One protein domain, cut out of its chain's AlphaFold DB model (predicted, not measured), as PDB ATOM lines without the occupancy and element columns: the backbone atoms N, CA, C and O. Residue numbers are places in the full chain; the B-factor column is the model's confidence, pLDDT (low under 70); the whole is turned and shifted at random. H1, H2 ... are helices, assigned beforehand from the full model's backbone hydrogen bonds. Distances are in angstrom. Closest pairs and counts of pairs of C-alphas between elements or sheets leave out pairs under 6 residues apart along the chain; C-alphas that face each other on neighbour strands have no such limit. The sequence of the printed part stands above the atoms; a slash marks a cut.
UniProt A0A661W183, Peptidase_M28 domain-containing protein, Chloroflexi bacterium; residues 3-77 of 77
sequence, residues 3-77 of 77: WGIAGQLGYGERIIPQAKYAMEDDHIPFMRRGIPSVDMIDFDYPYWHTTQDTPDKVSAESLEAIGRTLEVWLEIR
ATOM      1  N   TRP A   3     158.078 135.927 105.156       93.56
ATOM      2  CA  TRP A   3     156.780 135.244 105.005       93.56
ATOM      3  C   TRP A   3     156.845 133.711 104.953       93.56
ATOM      4  O   TRP A   3     155.974 133.042 105.499       93.56
ATOM      5  N   GLY A   4     157.865 133.135 104.306       94.88
ATOM      6  CA  GLY A   4     158.010 131.676 104.257       94.88
ATOM      7  C   GLY A   4     158.323 131.083 105.632       94.88
ATOM      8  O   GLY A   4     157.795 130.033 105.985       94.88
ATOM      9  N   ILE A   5     159.131 131.799 106.421       96.44
ATOM     10  CA  ILE A   5     159.485 131.422 107.793       96.44
ATOM     11  C   ILE A   5     158.281 131.577 108.714       96.44
ATOM     12  O   ILE A   5     157.964 130.650 109.450       96.44
ATOM     13  N   ALA A   6     157.536 132.677 108.593       97.31
ATOM     14  CA  ALA A   6     156.288 132.863 109.329       97.31
ATOM     15  C   ALA A   6     155.307 131.699 109.118       97.31
ATOM     16  O   ALA A   6     154.749 131.178 110.081       97.31
ATOM     17  N   GLY A   7     155.131 131.249 107.870       96.75
ATOM     18  CA  GLY A   7     154.286 130.095 107.556       96.75
ATOM     19  C   GLY A   7     154.773 128.796 108.209       96.75
ATOM     20  O   GLY A   7     153.966 128.058 108.767       96.75
ATOM     21  N   GLN A   8     156.084 128.537 108.199       96.69
ATOM     22  CA  GLN A   8     156.684 127.356 108.840       96.69
ATOM     23  C   GLN A   8     156.541 127.367 110.367       96.69
ATOM     24  O   GLN A   8     156.382 126.309 110.970       96.69
ATOM     25  N   LEU A   9     156.571 128.551 110.982       97.31
ATOM     26  CA  LEU A   9     156.401 128.739 112.425       97.31
ATOM     27  C   LEU A   9     154.927 128.775 112.870       97.31
ATOM     28  O   LEU A   9     154.658 128.883 114.060       97.31
ATOM     29  N   GLY A  10     153.969 128.676 111.941       97.81
ATOM     30  CA  GLY A  10     152.536 128.698 112.257       97.81
ATOM     31  C   GLY A  10     151.924 130.098 112.383       97.81
ATOM     32  O   GLY A  10     150.768 130.224 112.773       97.81
ATOM     33  N   TYR A  11     152.642 131.156 111.996       98.06
ATOM     34  CA  TYR A  11     152.158 132.544 112.030       98.06
ATOM     35  C   TYR A  11     151.497 133.003 110.716       98.06
ATOM     36  O   TYR A  11     151.285 134.198 110.508       98.06
ATOM     37  N   GLY A  12     151.158 132.074 109.814       95.50
ATOM     38  CA  GLY A  12     150.629 132.379 108.476       95.50
ATOM     39  C   GLY A  12     149.289 133.131 108.453       95.50
ATOM     40  O   GLY A  12     148.989 133.797 107.468       95.50
ATOM     41  N   GLU A  13     148.511 133.072 109.537       93.50
ATOM     42  CA  GLU A  13     147.273 133.857 109.687       93.50
ATOM     43  C   GLU A  13     147.537 135.326 110.051       93.50
ATOM     44  O   GLU A  13     146.702 136.185 109.782       93.50
ATOM     45  N   ARG A  14     148.702 135.628 110.642       92.88
ATOM     46  CA  ARG A  14     149.112 136.988 111.032       92.88
ATOM     47  C   ARG A  14     149.999 137.650 109.979       92.88
ATOM     48  O   ARG A  14     149.894 138.849 109.754       92.88
ATOM     49  N   ILE A  15     150.871 136.880 109.325       95.44
ATOM     50  CA  ILE A  15     151.820 137.372 108.315       95.44
ATOM     51  C   ILE A  15     151.407 136.813 106.950       95.44
ATOM     52  O   ILE A  15     151.887 135.776 106.488       95.44
ATOM     53  N   ILE A  16     150.471 137.512 106.312       93.94
ATOM     54  CA  ILE A  16     149.777 137.040 105.114       93.94
ATOM     55  C   ILE A  16     150.610 137.382 103.862       93.94
ATOM     56  O   ILE A  16     150.937 138.551 103.649       93.94
ATOM     57  N   PRO A  17     150.967 136.408 102.999       92.88
ATOM     58  CA  PRO A  17     151.768 136.640 101.792       92.88
ATOM     59  C   PRO A  17     150.911 137.161 100.631       92.88
ATOM     60  O   PRO A  17     150.870 136.570  99.552       92.88
ATOM     61  N   GLN A  18     150.188 138.255 100.862       92.44
ATOM     62  CA  GLN A  18     149.301 138.877  99.882       92.44
ATOM     63  C   GLN A  18     149.572 140.377  99.821       92.44
ATOM     64  O   GLN A  18     149.718 141.039 100.846       92.44
ATOM     65  N   ALA A  19     149.649 140.914  98.606       91.12
ATOM     66  CA  ALA A  19     149.787 142.349  98.410       91.12
ATOM     67  C   ALA A  19     148.498 143.061  98.851       91.12
ATOM     68  O   ALA A  19     147.405 142.638  98.472       91.12
ATOM     69  N   LYS A  20     148.636 144.148  99.621       90.88
ATOM     70  CA  LYS A  20     147.505 144.953 100.110       90.88
ATOM     71  C   LYS A  20     147.619 146.409  99.661       90.88
ATOM     72  O   LYS A  20     146.856 146.844  98.804       90.88
ATOM     73  N   TYR A  21     148.610 147.133 100.178       93.50
ATOM     74  CA  TYR A  21     148.833 148.550  99.884       93.50
ATOM     75  C   TYR A  21     150.292 148.830  99.522       93.50
ATOM     76  O   TYR A  21     151.187 148.066  99.876       93.50
ATOM     77  N   ALA A  22     150.515 149.947  98.830       93.00
ATOM     78  CA  ALA A  22     151.820 150.590  98.752       93.00
ATOM     79  C   ALA A  22     151.856 151.717  99.791       93.00
ATOM     80  O   ALA A  22     150.921 152.517  99.843       93.00
ATOM     81  N   MET A  23     152.907 151.768 100.608       94.75
ATOM     82  CA  MET A  23     153.045 152.734 101.699       94.75
ATOM     83  C   MET A  23     154.375 153.473 101.605       94.75
ATOM     84  O   MET A  23     155.417 152.867 101.347       94.75
ATOM     85  N   GLU A  24     154.322 154.788 101.807       96.62
ATOM     86  CA  GLU A  24     155.515 155.592 102.032       96.62
ATOM     87  C   GLU A  24     155.918 155.469 103.500       96.62
ATOM     88  O   GLU A  24     155.253 156.012 104.374       96.62
ATOM     89  N   ASP A  25     157.008 154.751 103.747       97.50
ATOM     90  CA  ASP A  25     157.597 154.585 105.073       97.50
ATOM     91  C   ASP A  25     159.131 154.602 104.957       97.50
ATOM     92  O   ASP A  25     159.694 154.672 103.853       97.50
ATOM     93  N   ASP A  26     159.823 154.498 106.084       97.62
ATOM     94  CA  ASP A  26     161.273 154.617 106.213       97.62
ATOM     95  C   ASP A  26     162.046 153.644 105.311       97.62
ATOM     96  O   ASP A  26     163.164 153.943 104.890       97.62
ATOM     97  N   HIS A  27     161.451 152.509 104.928       97.19
ATOM     98  CA  HIS A  27     162.058 151.538 104.012       97.19
ATOM     99  C   HIS A  27     162.288 152.091 102.587       97.19
ATOM    100  O   HIS A  27     163.202 151.645 101.884       97.19
ATOM    101  N   ILE A  28     161.509 153.084 102.141       97.56
ATOM    102  CA  ILE A  28     161.562 153.621 100.771       97.56
ATOM    103  C   ILE A  28     162.903 154.321 100.470       97.56
ATOM    104  O   ILE A  28     163.520 153.996  99.445       97.56
ATOM    105  N   PRO A  29     163.412 155.252 101.308       97.88
ATOM    106  CA  PRO A  29     164.750 155.821 101.144       97.88
ATOM    107  C   PRO A  29     165.874 154.787 100.988       97.88
ATOM    108  O   PRO A  29     166.746 154.972 100.134       97.88
ATOM    109  N   PHE A  30     165.848 153.692 101.755       98.12
ATOM    110  CA  PHE A  30     166.849 152.623 101.649       98.12
ATOM    111  C   PHE A  30     166.749 151.883 100.312       98.12
ATOM    112  O   PHE A  30     167.760 151.717  99.623       98.12
ATOM    113  N   MET A  31     165.533 151.528  99.885       97.19
ATOM    114  CA  MET A  31     165.316 150.895  98.579       97.19
ATOM    115  C   MET A  31     165.805 151.775  97.422       97.19
ATOM    116  O   MET A  31     166.465 151.279  96.510       97.19
ATOM    117  N   ARG A  32     165.574 153.097  97.477       97.19
ATOM    118  CA  ARG A  32     166.068 154.059  96.466       97.19
ATOM    119  C   ARG A  32     167.596 154.117  96.374       97.19
ATOM    120  O   ARG A  32     168.128 154.543  95.351       97.19
ATOM    121  N   ARG A  33     168.309 153.696  97.421       98.12
ATOM    122  CA  ARG A  33     169.777 153.587  97.460       98.12
ATOM    123  C   ARG A  33     170.285 152.185  97.104       98.12
ATOM    124  O   ARG A  33     171.486 151.950  97.187       98.12
ATOM    125  N   GLY A  34     169.403 151.271  96.697       97.81
ATOM    126  CA  GLY A  34     169.754 149.897  96.332       97.81
ATOM    127  C   GLY A  34     169.922 148.950  97.522       97.81
ATOM    128  O   GLY A  34     170.454 147.859  97.342       97.81
ATOM    129  N   ILE A  35     169.480 149.338  98.724       97.81
ATOM    130  CA  ILE A  35     169.520 148.484  99.917       97.81
ATOM    131  C   ILE A  35     168.185 147.729 100.016       97.81
ATOM    132  O   ILE A  35     167.149 148.372 100.226       97.81
ATOM    133  N   PRO A  36     168.167 146.387  99.886       94.19
ATOM    134  CA  PRO A  36     166.942 145.608 100.026       94.19
ATOM    135  C   PRO A  36     166.346 145.811 101.417       94.19
ATOM    136  O   PRO A  36     166.972 145.470 102.418       94.19
ATOM    137  N   SER A  37     165.144 146.376 101.464       94.94
ATOM    138  CA  SER A  37     164.467 146.752 102.704       94.94
ATOM    139  C   SER A  37     163.012 146.322 102.635       94.94
ATOM    140  O   SER A  37     162.425 146.282 101.554       94.94
ATOM    141  N   VAL A  38     162.446 145.969 103.781       93.44
ATOM    142  CA  VAL A  38     161.047 145.572 103.921       93.44
ATOM    143  C   VAL A  38     160.502 146.163 105.208       93.44
ATOM    144  O   VAL A  38     161.242 146.282 106.182       93.44
ATOM    145  N   ASP A  39     159.227 146.517 105.185       95.19
ATOM    146  CA  ASP A  39     158.492 147.020 106.333       95.19
ATOM    147  C   ASP A  39     157.432 145.993 106.768       95.19
ATOM    148  O   ASP A  39     156.768 145.379 105.925       95.19
ATOM    149  N   MET A  40     157.330 145.753 108.076       94.50
ATOM    150  CA  MET A  40     156.362 144.834 108.680       94.50
ATOM    151  C   MET A  40     155.348 145.653 109.472       94.50
ATOM    152  O   MET A  40     155.588 146.007 110.623       94.50
ATOM    153  N   ILE A  41     154.209 145.921 108.838       95.38
ATOM    154  CA  ILE A  41     153.209 146.878 109.310       95.38
ATOM    155  C   ILE A  41     151.804 146.264 109.304       95.38
ATOM    156  O   ILE A  41     151.435 145.526 108.385       95.38
ATOM    157  N   ASP A  42     151.020 146.576 110.337       94.81
ATOM    158  CA  ASP A  42     149.605 146.219 110.433       94.81
ATOM    159  C   ASP A  42     148.731 147.381 109.940       94.81
ATOM    160  O   ASP A  42     148.753 148.480 110.491       94.81
ATOM    161  N   PHE A  43     147.948 147.123 108.894       93.81
ATOM    162  CA  PHE A  43     147.024 148.095 108.309       93.81
ATOM    163  C   PHE A  43     145.614 148.046 108.899       93.81
ATOM    164  O   PHE A  43     144.803 148.913 108.580       93.81
ATOM    165  N   ASP A  44     145.300 147.033 109.702       93.06
ATOM    166  CA  ASP A  44     143.977 146.825 110.287       93.06
ATOM    167  C   ASP A  44     143.936 147.226 111.778       93.06
ATOM    168  O   ASP A  44     142.956 146.943 112.468       93.06
ATOM    169  N   TYR A  45     144.964 147.932 112.275       95.81
ATOM    170  CA  TYR A  45     145.053 148.436 113.651       95.81
ATOM    171  C   TYR A  45     144.193 149.703 113.861       95.81
ATOM    172  O   TYR A  45     144.557 150.790 113.403       95.81
ATOM    173  N   PRO A  46     143.062 149.626 114.593       97.38
ATOM    174  CA  PRO A  46     142.068 150.703 114.628       97.38
ATOM    175  C   PRO A  46     142.469 151.904 115.494       97.38
ATOM    176  O   PRO A  46     141.831 152.953 115.418       97.38
ATOM    177  N   TYR A  47     143.491 151.760 116.341       98.12
ATOM    178  CA  TYR A  47     143.898 152.801 117.287       98.12
ATOM    179  C   TYR A  47     145.000 153.716 116.739       98.12
ATOM    180  O   TYR A  47     145.361 154.682 117.414       98.12
ATOM    181  N   TRP A  48     145.503 153.455 115.526       97.75
ATOM    182  CA  TRP A  48     146.529 154.265 114.870       97.75
ATOM    183  C   TRP A  48     146.164 155.757 114.865       97.75
ATOM    184  O   TRP A  48     145.054 156.139 114.491       97.75
ATOM    185  N   HIS A  49     147.105 156.604 115.295       97.56
ATOM    186  CA  HIS A  49     146.929 158.060 115.410       97.56
ATOM    187  C   HIS A  49     145.741 158.499 116.289       97.56
ATOM    188  O   HIS A  49     145.178 159.581 116.108       97.56
ATOM    189  N   THR A  50     145.381 157.696 117.290       98.44
ATOM    190  CA  THR A  50     144.395 158.072 118.309       98.44
ATOM    191  C   THR A  50     145.032 158.149 119.693       98.44
ATOM    192  O   THR A  50     146.059 157.538 119.964       98.44
ATOM    193  N   THR A  51     144.374 158.831 120.630       98.44
ATOM    194  CA  THR A  51     144.763 158.807 122.054       98.44
ATOM    195  C   THR A  51     144.531 157.452 122.727       98.44
ATOM    196  O   THR A  51     144.842 157.302 123.905       98.44
ATOM    197  N   GLN A  52     143.922 156.492 122.024       98.44
ATOM    198  CA  GLN A  52     143.697 155.133 122.511       98.44
ATOM    199  C   GLN A  52     144.846 154.187 122.148       98.44
ATOM    200  O   GLN A  52     144.809 153.032 122.568       98.44
ATOM    201  N   ASP A  53     145.844 154.659 121.391       98.12
ATOM    202  CA  ASP A  53     147.084 153.927 121.163       98.12
ATOM    203  C   ASP A  53     147.916 153.916 122.450       98.12
ATOM    204  O   ASP A  53     148.728 154.800 122.729       98.12
ATOM    205  N   THR A  54     147.594 152.960 123.312       98.38
ATOM    206  CA  THR A  54     148.090 152.863 124.681       98.38
ATOM    207  C   THR A  54     148.624 151.455 124.960       98.38
ATOM    208  O   THR A  54     148.244 150.502 124.276       98.38
ATOM    209  N   PRO A  55     149.498 151.274 125.973       98.25
ATOM    210  CA  PRO A  55     150.183 149.997 126.207       98.25
ATOM    211  C   PRO A  55     149.286 148.770 126.418       98.25
ATOM    212  O   PRO A  55     149.738 147.650 126.213       98.25
ATOM    213  N   ASP A  56     148.020 148.940 126.795       98.06
ATOM    214  CA  ASP A  56     147.059 147.839 126.937       98.06
ATOM    215  C   ASP A  56     146.651 147.191 125.599       98.06
ATOM    216  O   ASP A  56     145.983 146.160 125.611       98.06
ATOM    217  N   LYS A  57     147.056 147.758 124.453       98.12
ATOM    218  CA  LYS A  57     146.846 147.178 123.110       98.12
ATOM    219  C   LYS A  57     148.037 146.329 122.658       98.12
ATOM    220  O   LYS A  57     147.964 145.661 121.627       98.12
ATOM    221  N   VAL A  58     149.134 146.338 123.419       97.25
ATOM    222  CA  VAL A  58     150.328 145.544 123.121       97.25
ATOM    223  C   VAL A  58     150.046 144.071 123.419       97.25
ATOM    224  O   VAL A  58     149.627 143.717 124.517       97.25
ATOM    225  N   SER A  59     150.315 143.204 122.442       97.12
ATOM    226  CA  SER A  59     150.154 141.751 122.561       97.12
ATOM    227  C   SER A  59     151.514 141.063 122.548       97.12
ATOM    228  O   SER A  59     152.307 141.247 121.621       97.12
ATOM    229  N   ALA A  60     151.763 140.238 123.569       98.25
ATOM    230  CA  ALA A  60     152.956 139.400 123.639       98.25
ATOM    231  C   ALA A  60     153.011 138.420 122.458       98.25
ATOM    232  O   ALA A  60     154.069 138.216 121.873       98.25
ATOM    233  N   GLU A  61     151.859 137.891 122.048       97.69
ATOM    234  CA  GLU A  61     151.718 136.975 120.918       97.69
ATOM    235  C   GLU A  61     152.059 137.657 119.586       97.69
ATOM    236  O   GLU A  61     152.709 137.060 118.729       97.69
ATOM    237  N   SER A  62     151.649 138.918 119.398       96.88
ATOM    238  CA  SER A  62     152.024 139.696 118.210       96.88
ATOM    239  C   SER A  62     153.527 139.981 118.171       96.88
ATOM    240  O   SER A  62     154.151 139.818 117.122       96.88
ATOM    241  N   LEU A  63     154.118 140.364 119.309       98.00
ATOM    242  CA  LEU A  63     155.562 140.595 119.418       98.00
ATOM    243  C   LEU A  63     156.360 139.315 119.147       98.00
ATOM    244  O   LEU A  63     157.351 139.357 118.419       98.00
ATOM    245  N   GLU A  64     155.913 138.178 119.680       98.31
ATOM    246  CA  GLU A  64     156.524 136.873 119.431       98.31
ATOM    247  C   GLU A  64     156.470 136.510 117.943       98.31
ATOM    248  O   GLU A  64     157.501 136.160 117.370       98.31
ATOM    249  N   ALA A  65     155.307 136.645 117.298       98.00
ATOM    250  CA  ALA A  65     155.133 136.267 115.896       98.00
ATOM    251  C   ALA A  65     156.108 137.006 114.963       98.00
ATOM    252  O   ALA A  65     156.746 136.381 114.109       98.00
ATOM    253  N   ILE A  66     156.262 138.322 115.141       97.88
ATOM    254  CA  ILE A  66     157.211 139.128 114.359       97.88
ATOM    255  C   ILE A  66     158.652 138.805 114.767       97.88
ATOM    256  O   ILE A  66     159.484 138.509 113.907       97.88
ATOM    257  N   GLY A  67     158.941 138.810 116.071       97.75
ATOM    258  CA  GLY A  67     160.284 138.605 116.611       97.75
ATOM    259  C   GLY A  67     160.885 137.259 116.208       97.75
ATOM    260  O   GLY A  67     161.958 137.231 115.611       97.75
ATOM    261  N   ARG A  68     160.164 136.156 116.444       98.12
ATOM    262  CA  ARG A  68     160.602 134.794 116.091       98.12
ATOM    263  C   ARG A  68     160.759 134.610 114.587       98.12
ATOM    264  O   ARG A  68     161.707 133.964 114.149       98.12
ATOM    265  N   THR A  69     159.861 135.190 113.786       97.75
ATOM    266  CA  THR A  69     159.977 135.140 112.320       97.75
ATOM    267  C   THR A  69     161.275 135.794 111.850       97.75
ATOM    268  O   THR A  69     161.979 135.218 111.020       97.75
ATOM    269  N   LEU A  70     161.595 136.984 112.366       97.06
ATOM    270  CA  LEU A  70     162.807 137.716 111.995       97.06
ATOM    271  C   LEU A  70     164.072 137.038 112.524       97.06
ATOM    272  O   LEU A  70     165.024 136.891 111.764       97.06
ATOM    273  N   GLU A  71     164.067 136.594 113.780       97.81
ATOM    274  CA  GLU A  71     165.168 135.856 114.410       97.81
ATOM    275  C   GLU A  71     165.552 134.631 113.574       97.81
ATOM    276  O   GLU A  71     166.658 134.576 113.041       97.81
ATOM    277  N   VAL A  72     164.607 133.711 113.346       97.75
ATOM    278  CA  VAL A  72     164.863 132.489 112.570       97.75
ATOM    279  C   VAL A  72     165.289 132.825 111.142       97.75
ATOM    280  O   VAL A  72     166.191 132.192 110.601       97.75
ATOM    281  N   TRP A  73     164.675 133.831 110.510       95.69
ATOM    282  CA  TRP A  73     165.038 134.237 109.150       95.69
ATOM    283  C   TRP A  73     166.461 134.802 109.038       95.69
ATOM    284  O   TRP A  73     167.092 134.624 107.994       95.69
ATOM    285  N   LEU A  74     166.958 135.478 110.077       95.31
ATOM    286  CA  LEU A  74     168.325 135.997 110.137       95.31
ATOM    287  C   LEU A  74     169.347 134.903 110.469       95.31
ATOM    288  O   LEU A  74     170.452 134.950 109.940       95.31
ATOM    289  N   GLU A  75     168.990 133.922 111.298       96.62
ATOM    290  CA  GLU A  75     169.881 132.816 111.685       96.62
ATOM    291  C   GLU A  75     170.181 131.838 110.543       96.62
ATOM    292  O   GLU A  75     171.262 131.256 110.489       96.62
ATOM    293  N   ILE A  76     169.230 131.642 109.628       92.44
ATOM    294  CA  ILE A  76     169.363 130.700 108.501       92.44
ATOM    295  C   ILE A  76     169.878 131.358 107.212       92.44
ATOM    296  O   ILE A  76     169.819 130.741 106.144       92.44
ATOM    297  N   ARG A  77     170.282 132.629 107.289       71.38
ATOM    298  CA  ARG A  77     170.669 133.442 106.137       71.38
ATOM    299  C   ARG A  77     172.163 133.430 105.853       71.38
ATOM    300  O   ARG A  77     172.961 133.351 106.807       71.38
TER     301      ARG A  77
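This is residues 3 to 77 of the 77 residues of the protein "Peptidase_M28 domain-containing protein" of Chloroflexi bacterium (UniProt A0A661W183). There is little regular structure here: short helix H1 packs about perpendicular on the long helix H3, while two long loop stretches lead out to short helix H2 and back. H2 touches neither of the other helices. The printed part has 75 residues with three named helices, in the order H1, H2, H3, and no named strand; it is all helix by class, though these hold only 28 residues. It is loose, with a radius of gyration of the C-alphas of 14.2 A, and spans 38 by 31 by 21 A.

Look first at H1, residues 3 to 8, which touches H3, residues 60 to 75; their closest C-alphas, those of Ala 6 and Thr 69, are 5.3 A apart. Their lines stand about perpendicular, at 79 degrees. H2, residues 27 to 32, is apart from H1 and from H3. In H1, H2 and H3 every O i to N i+4 pair is within hydrogen-bond range.

Find C-alpha 3 at (156.780, 135.244, 105.005), where H1 begins its 8.8 A. H2 starts at C-alpha 27 and measures 8.9 A. H3 runs 21.7 A to C-alpha 75 at (169.881, 132.816, 111.685).

The farthest C-alphas, Thr 51 and Ile 76, are 39.7 A apart. Both links are long, residues 9 to 26 and 33 to 59. The printed part has no cut, and no printed residue is under 70 in pLDDT.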